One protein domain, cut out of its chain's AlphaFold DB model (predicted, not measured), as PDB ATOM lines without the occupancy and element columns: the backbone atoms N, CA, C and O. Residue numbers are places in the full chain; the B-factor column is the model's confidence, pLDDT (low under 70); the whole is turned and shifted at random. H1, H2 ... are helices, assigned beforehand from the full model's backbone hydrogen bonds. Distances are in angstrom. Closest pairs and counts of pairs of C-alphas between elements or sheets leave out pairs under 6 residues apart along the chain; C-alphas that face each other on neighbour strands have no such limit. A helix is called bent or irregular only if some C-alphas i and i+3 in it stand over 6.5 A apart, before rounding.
ATOM      1  N   ASP A  28     133.669 158.589 194.456       90.56
ATOM      2  CA  ASP A  28     132.208 158.717 194.518       90.56
ATOM      3  C   ASP A  28     131.607 158.860 193.109       90.56
ATOM      4  O   ASP A  28     130.610 158.213 192.795       90.56
ATOM      5  N   ASP A  29     132.290 159.576 192.211       87.62
ATOM      6  CA  ASP A  29     131.902 159.717 190.804       87.62
ATOM      7  C   ASP A  29     131.825 158.372 190.061       87.62
ATOM      8  O   ASP A  29     130.878 158.124 189.312       87.62
ATOM      9  N   ILE A  30     132.787 157.466 190.279       88.31
ATOM     10  CA  ILE A  30     132.777 156.128 189.663       88.31
ATOM     11  C   ILE A  30     131.601 155.313 190.200       88.31
ATOM     12  O   ILE A  30     130.938 154.601 189.440       88.31
ATOM     13  N   MET A  31     131.330 155.411 191.503       92.19
ATOM     14  CA  MET A  31     130.221 154.700 192.135       92.19
ATOM     15  C   MET A  31     128.869 155.211 191.635       92.19
ATOM     16  O   MET A  31     128.002 154.395 191.320       92.19
ATOM     17  N   ILE A  32     128.716 156.530 191.486       91.88
ATOM     18  CA  ILE A  32     127.527 157.158 190.904       91.88
ATOM     19  C   ILE A  32     127.337 156.679 189.463       91.88
ATOM     20  O   ILE A  32     126.276 156.151 189.143       91.88
ATOM     21  N   LEU A  33     128.367 156.769 188.612       89.69
ATOM     22  CA  LEU A  33     128.281 156.332 187.213       89.69
ATOM     23  C   LEU A  33     127.903 154.854 187.096       89.69
ATOM     24  O   LEU A  33     127.012 154.496 186.324       89.69
ATOM     25  N   LYS A  34     128.547 153.992 187.888       90.69
ATOM     26  CA  LYS A  34     128.252 152.557 187.908       90.69
ATOM     27  C   LYS A  34     126.817 152.288 188.356       90.69
ATOM     28  O   LYS A  34     126.148 151.454 187.750       90.69
ATOM     29  N   TYR A  35     126.345 152.984 189.389       93.31
ATOM     30  CA  TYR A  35     124.971 152.862 189.862       93.31
ATOM     31  C   TYR A  35     123.975 153.324 188.793       93.31
ATOM     32  O   TYR A  35     123.037 152.594 188.484       93.31
ATOM     33  N   THR A  36     124.189 154.485 188.172       92.31
ATOM     34  CA  THR A  36     123.300 155.009 187.127       92.31
ATOM     35  C   THR A  36     123.222 154.072 185.925       92.31
ATOM     36  O   THR A  36     122.124 153.782 185.463       92.31
ATOM     37  N   ILE A  37     124.358 153.561 185.436       91.56
ATOM     38  CA  ILE A  37     124.385 152.622 184.303       91.56
ATOM     39  C   ILE A  37     123.719 151.294 184.685       91.56
ATOM     40  O   ILE A  37     122.936 150.760 183.908       91.56
ATOM     41  N   GLY A  38     123.996 150.775 185.884       91.69
ATOM     42  CA  GLY A  38     123.455 149.495 186.349       91.69
ATOM     43  C   GLY A  38     121.945 149.489 186.610       91.69
ATOM     44  O   GLY A  38     121.367 148.413 186.710       91.69
ATOM     45  N   ASN A  39     121.312 150.662 186.713       94.25
ATOM     46  CA  ASN A  39     119.867 150.812 186.919       94.25
ATOM     47  C   ASN A  39     119.117 151.250 185.646       94.25
ATOM     48  O   ASN A  39     117.966 151.677 185.730       94.25
ATOM     49  N   LEU A  40     119.753 151.185 184.472       93.56
ATOM     50  CA  LEU A  40     119.106 151.462 183.191       93.56
ATOM     51  C   LEU A  40     118.980 150.188 182.363       93.56
ATOM     52  O   LEU A  40     119.924 149.408 182.248       93.56
ATOM     53  N   GLU A  41     117.832 150.037 181.706       93.62
ATOM     54  CA  GLU A  41     117.679 149.045 180.649       93.62
ATOM     55  C   GLU A  41     118.670 149.349 179.507       93.62
ATOM     56  O   GLU A  41     118.820 150.515 179.117       93.62
ATOM     57  N   PRO A  42     119.341 148.340 178.919       90.19
ATOM     58  CA  PRO A  42     120.355 148.569 177.886       90.19
ATOM     59  C   PRO A  42     119.856 149.387 176.686       90.19
ATOM     60  O   PRO A  42     120.590 150.221 176.151       90.19
ATOM     61  N   GLY A  43     118.598 149.178 176.277       89.44
ATOM     62  CA  GLY A  43     117.965 149.935 175.193       89.44
ATOM     63  C   GLY A  43     117.778 151.416 175.531       89.44
ATOM     64  O   GLY A  43     118.080 152.281 174.704       89.44
ATOM     65  N   ASP A  44     117.368 151.715 176.763       91.44
ATOM     66  CA  ASP A  44     117.182 153.086 177.247       91.44
ATOM     67  C   ASP A  44     118.514 153.808 177.405       91.44
ATOM     68  O   ASP A  44     118.640 154.977 177.031       91.44
ATOM     69  N   PHE A  45     119.529 153.112 177.924       92.06
ATOM     70  CA  PHE A  45     120.884 153.643 177.994       92.06
ATOM     71  C   PHE A  45     121.394 154.021 176.600       92.06
ATOM     72  O   PHE A  45     121.858 155.145 176.402       92.06
ATOM     73  N   TYR A  46     121.240 153.129 175.614       89.25
ATOM     74  CA  TYR A  46     121.625 153.402 174.229       89.25
ATOM     75  C   TYR A  46     120.877 154.610 173.644       89.25
ATOM     76  O   TYR A  46     121.504 155.498 173.060       89.25
ATOM     77  N   ALA A  47     119.555 154.681 173.826       90.81
ATOM     78  CA  ALA A  47     118.737 155.778 173.314       90.81
ATOM     79  C   ALA A  47     119.133 157.134 173.929       90.81
ATOM     80  O   ALA A  47     119.331 158.111 173.202       90.81
ATOM     81  N   LYS A  48     119.314 157.184 175.256       91.94
ATOM     82  CA  LYS A  48     119.736 158.396 175.974       91.94
ATOM     83  C   LYS A  48     121.146 158.823 175.588       91.94
ATOM     84  O   LYS A  48     121.368 160.005 175.339       91.94
ATOM     85  N   LEU A  49     122.082 157.876 175.481       91.50
ATOM     86  CA  LEU A  49     123.447 158.162 175.051       91.50
ATOM     87  C   LEU A  49     123.450 158.756 173.640       91.50
ATOM     88  O   LEU A  49     124.029 159.818 173.431       91.50
ATOM     89  N   ARG A  50     122.741 158.131 172.690       89.50
ATOM     90  CA  ARG A  50     122.630 158.615 171.305       89.50
ATOM     91  C   ARG A  50     122.065 160.036 171.228       89.50
ATOM     92  O   ARG A  50     122.590 160.841 170.465       89.50
ATOM     93  N   GLY A  51     121.031 160.344 172.011       91.06
ATOM     94  CA  GLY A  51     120.478 161.699 172.102       91.06
ATOM     95  C   GLY A  51     121.464 162.699 172.713       91.06
ATOM     96  O   GLY A  51     121.630 163.799 172.191       91.06
ATOM     97  N   GLY A  52     122.172 162.297 173.771       91.81
ATOM     98  CA  GLY A  52     123.157 163.130 174.461       91.81
ATOM     99  C   GLY A  52     124.368 163.501 173.603       91.81
ATOM    100  O   GLY A  52     124.819 164.640 173.672       91.81
ATOM    101  N   VAL A  53     124.858 162.600 172.739       91.62
ATOM    102  CA  VAL A  53     126.019 162.877 171.864       91.62
ATOM    103  C   VAL A  53     125.797 164.097 170.960       91.62
ATOM    104  O   VAL A  53     126.752 164.813 170.658       91.62
ATOM    105  N   VAL A  54     124.554 164.364 170.548       88.75
ATOM    106  CA  VAL A  54     124.208 165.515 169.692       88.75
ATOM    107  C   VAL A  54     124.362 166.846 170.435       88.75
ATOM    108  O   VAL A  54     124.645 167.866 169.808       88.75
ATOM    109  N   LEU A  55     124.206 166.834 171.761       92.88
ATOM    110  CA  LEU A  55     124.272 168.022 172.615       92.88
ATOM    111  C   LEU A  55     125.704 168.391 173.021       92.88
ATOM    112  O   LEU A  55     125.941 169.526 173.420       92.88
ATOM    113  N   LEU A  56     126.642 167.446 172.918       93.88
ATOM    114  CA  LEU A  56     128.047 167.665 173.253       93.88
ATOM    115  C   LEU A  56     128.686 168.664 172.294       93.88
ATOM    116  O   LEU A  56     128.427 168.618 171.091       93.88
ATOM    117  N   ASP A  57     129.594 169.502 172.779       96.19
ATOM    118  CA  ASP A  57     130.408 170.359 171.926       96.19
ATOM    119  C   ASP A  57     131.508 169.574 171.175       96.19
ATOM    120  O   ASP A  57     131.661 168.353 171.285       96.19
ATOM    121  N   LYS A  58     132.302 170.265 170.346       94.12
ATOM    122  CA  LYS A  58     133.371 169.613 169.571       94.12
ATOM    123  C   LYS A  58     134.446 168.975 170.462       94.12
ATOM    124  O   LYS A  58     134.903 167.877 170.143       94.12
ATOM    125  N   ALA A  59     134.873 169.651 171.525       95.75
ATOM    126  CA  ALA A  59     135.922 169.166 172.415       95.75
ATOM    127  C   ALA A  59     135.435 167.966 173.239       95.75
ATOM    128  O   ALA A  59     136.162 166.983 173.393       95.75
ATOM    129  N   GLU A  60     134.192 168.005 173.706       95.75
ATOM    130  CA  GLU A  60     133.532 166.911 174.415       95.75
ATOM    131  C   GLU A  60     133.368 165.678 173.525       95.75
ATOM    132  O   GLU A  60     133.755 164.579 173.927       95.75
ATOM    133  N   ARG A  61     132.908 165.847 172.277       93.38
ATOM    134  CA  ARG A  61     132.834 164.741 171.305       93.38
ATOM    135  C   ARG A  61     134.202 164.116 171.040       93.38
ATOM    136  O   ARG A  61     134.310 162.893 170.944       93.38
ATOM    137  N   MET A  62     135.257 164.929 170.943       92.75
ATOM    138  CA  MET A  62     136.624 164.426 170.773       92.75
ATOM    139  C   MET A  62     137.093 163.612 171.984       92.75
ATOM    140  O   MET A  62     137.608 162.511 171.796       92.75
ATOM    141  N   LYS A  63     136.871 164.111 173.207       94.81
ATOM    142  CA  LYS A  63     137.197 163.388 174.449       94.81
ATOM    143  C   LYS A  63     136.437 162.068 174.548       94.81
ATOM    144  O   LYS A  63     137.038 161.036 174.825       94.81
ATOM    145  N   MET A  64     135.135 162.083 174.266       93.38
ATOM    146  CA  MET A  64     134.312 160.875 174.270       93.38
ATOM    147  C   MET A  64     134.818 159.848 173.253       93.38
ATOM    148  O   MET A  64     134.951 158.674 173.579       93.38
ATOM    149  N   THR A  65     135.160 160.289 172.043       93.12
ATOM    150  CA  THR A  65     135.699 159.414 170.993       93.12
ATOM    151  C   THR A  65     137.016 158.754 171.420       93.12
ATOM    152  O   THR A  65     137.190 157.554 171.218       93.12
ATOM    153  N   ASP A  66     137.923 159.505 172.052       94.44
ATOM    154  CA  ASP A  66     139.181 158.975 172.598       94.44
ATOM    155  C   ASP A  66     138.941 157.954 173.726       94.44
ATOM    156  O   ASP A  66     139.546 156.883 173.743       94.44
ATOM    157  N   MET A  67     138.001 158.232 174.636       94.00
ATOM    158  CA  MET A  67     137.615 157.284 175.688       94.00
ATOM    159  C   MET A  67     137.050 155.982 175.114       94.00
ATOM    160  O   MET A  67     137.457 154.908 175.543       94.00
ATOM    161  N   LEU A  68     136.156 156.057 174.122       92.75
ATOM    162  CA  LEU A  68     135.599 154.867 173.471       92.75
ATOM    163  C   LEU A  68     136.696 154.031 172.801       92.75
ATOM    164  O   LEU A  68     136.700 152.808 172.931       92.75
ATOM    165  N   GLN A  69     137.664 154.681 172.153       92.69
ATOM    166  CA  GLN A  69     138.821 153.991 171.585       92.69
ATOM    167  C   GLN A  69     139.662 153.301 172.671       92.69
ATOM    168  O   GLN A  69     140.047 152.145 172.504       92.69
ATOM    169  N   LYS A  70     139.902 153.960 173.813       94.38
ATOM    170  CA  LYS A  70     140.596 153.364 174.974       94.38
ATOM    171  C   LYS A  70     139.830 152.195 175.597       94.38
ATOM    172  O   LYS A  70     140.449 151.283 176.130       94.38
ATOM    173  N   MET A  71     138.501 152.201 175.500       92.81
ATOM    174  CA  MET A  71     137.632 151.089 175.905       92.81
ATOM    175  C   MET A  71     137.601 149.941 174.882       92.81
ATOM    176  O   MET A  71     136.920 148.944 175.110       92.81
ATOM    177  N   GLY A  72     138.330 150.060 173.766       91.06
ATOM    178  CA  GLY A  72     138.449 149.018 172.746       91.06
ATOM    179  C   GLY A  72     137.384 149.068 171.650       91.06
ATOM    180  O   GLY A  72     137.294 148.129 170.864       91.06
ATOM    181  N   LEU A  73     136.581 150.136 171.563       89.81
ATOM    182  CA  LEU A  73     135.663 150.308 170.438       89.81
ATOM    183  C   LEU A  73     136.440 150.701 169.172       89.81
ATOM    184  O   LEU A  73     137.366 151.516 169.223       89.81
ATOM    185  N   ASP A  74     136.021 150.169 168.020       87.56
ATOM    186  CA  ASP A  74     136.660 150.420 166.722       87.56
ATOM    187  C   ASP A  74     136.305 151.799 166.135       87.56
ATOM    188  O   ASP A  74     135.578 151.958 165.153       87.56
TER     189      ASP A  74
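AT A GLANCE: This is residues 28 to 74 of the 167 residues of an uncharacterized protein of Heliocybe sulcata (UniProt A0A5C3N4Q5). Three helices follow one another as an open arch: H2 makes the crossbar, and H1 and H3 stand as two legs from its opposite ends, with an open space between the legs. Each leg makes a corner with H2 where the chain turns, H1 at a steep tilt of 58 degrees to it and H3 at 38 degrees, and the three helices are loosely set, with no packed core between them. The printed part has 47 residues with three named helices in the order H1, H2, H3 and no named strand; the class is all helix, with 38 residues in the helices. The whole is loose, with a radius of gyration of the C-alphas of 11.9 A, and its C-alphas span 28 by 22 by 21 A along the three main axes.

HOW THE PARTS SIT: H1, residues 28 to 38, is close to but not clearly touching H2, residues 42 to 55. Their closest C-alphas are those of Ile 37 and Phe 45, 7.3 A apart, and their centres are 16.5 A apart. Their lines stand at a steep tilt of 58 degrees, and they run opposite ways. H3, residues 58 to 70, is near H2, close but not clearly touching. The closest C-alphas of H2 and H3 are those of Val 53 and Arg 61, 7.1 A apart, and the centres are 15.2 A apart. These two helices run opposite ways at a steep tilt of 38 degrees, only just past shallow. H1 and H3 are apart. In H1 and H3 every O i to N i+4 pair is within hydrogen-bond range; in H2 it is 8 of 10.

IN THESE COORDINATES: H1 begins at C-alpha 28, at (132.208, 158.717, 194.518), and measures 15.1 A from its first to its last C-alpha, that of Gly 38. H2, the longest helix with 14 residues, begins at C-alpha 42, at (120.355, 148.569, 177.886), and measures 20.5 A to the C-alpha of Leu 55. H3 measures 18.6 A from the C-alpha of Lys 58 to that of Lys 70, at (140.596, 153.364, 174.974). No helix is bent or irregular.

THE WHOLE: The two C-alphas farthest apart are those of Asp 28 and Asp 74, 29.3 A, which are also the first and last printed. The printed part has no cut. The link from H1 to H2, residues 39 to 41, and the link from H2 to H3, residues 56 and 57, are both tight. Residues 28 to 35, which belong to H1, stand free, as do residues 66 to 72, of which 66 to 70 belong to H3. The mean pLDDT of the printed part is 92.0, and no printed residue is under 70.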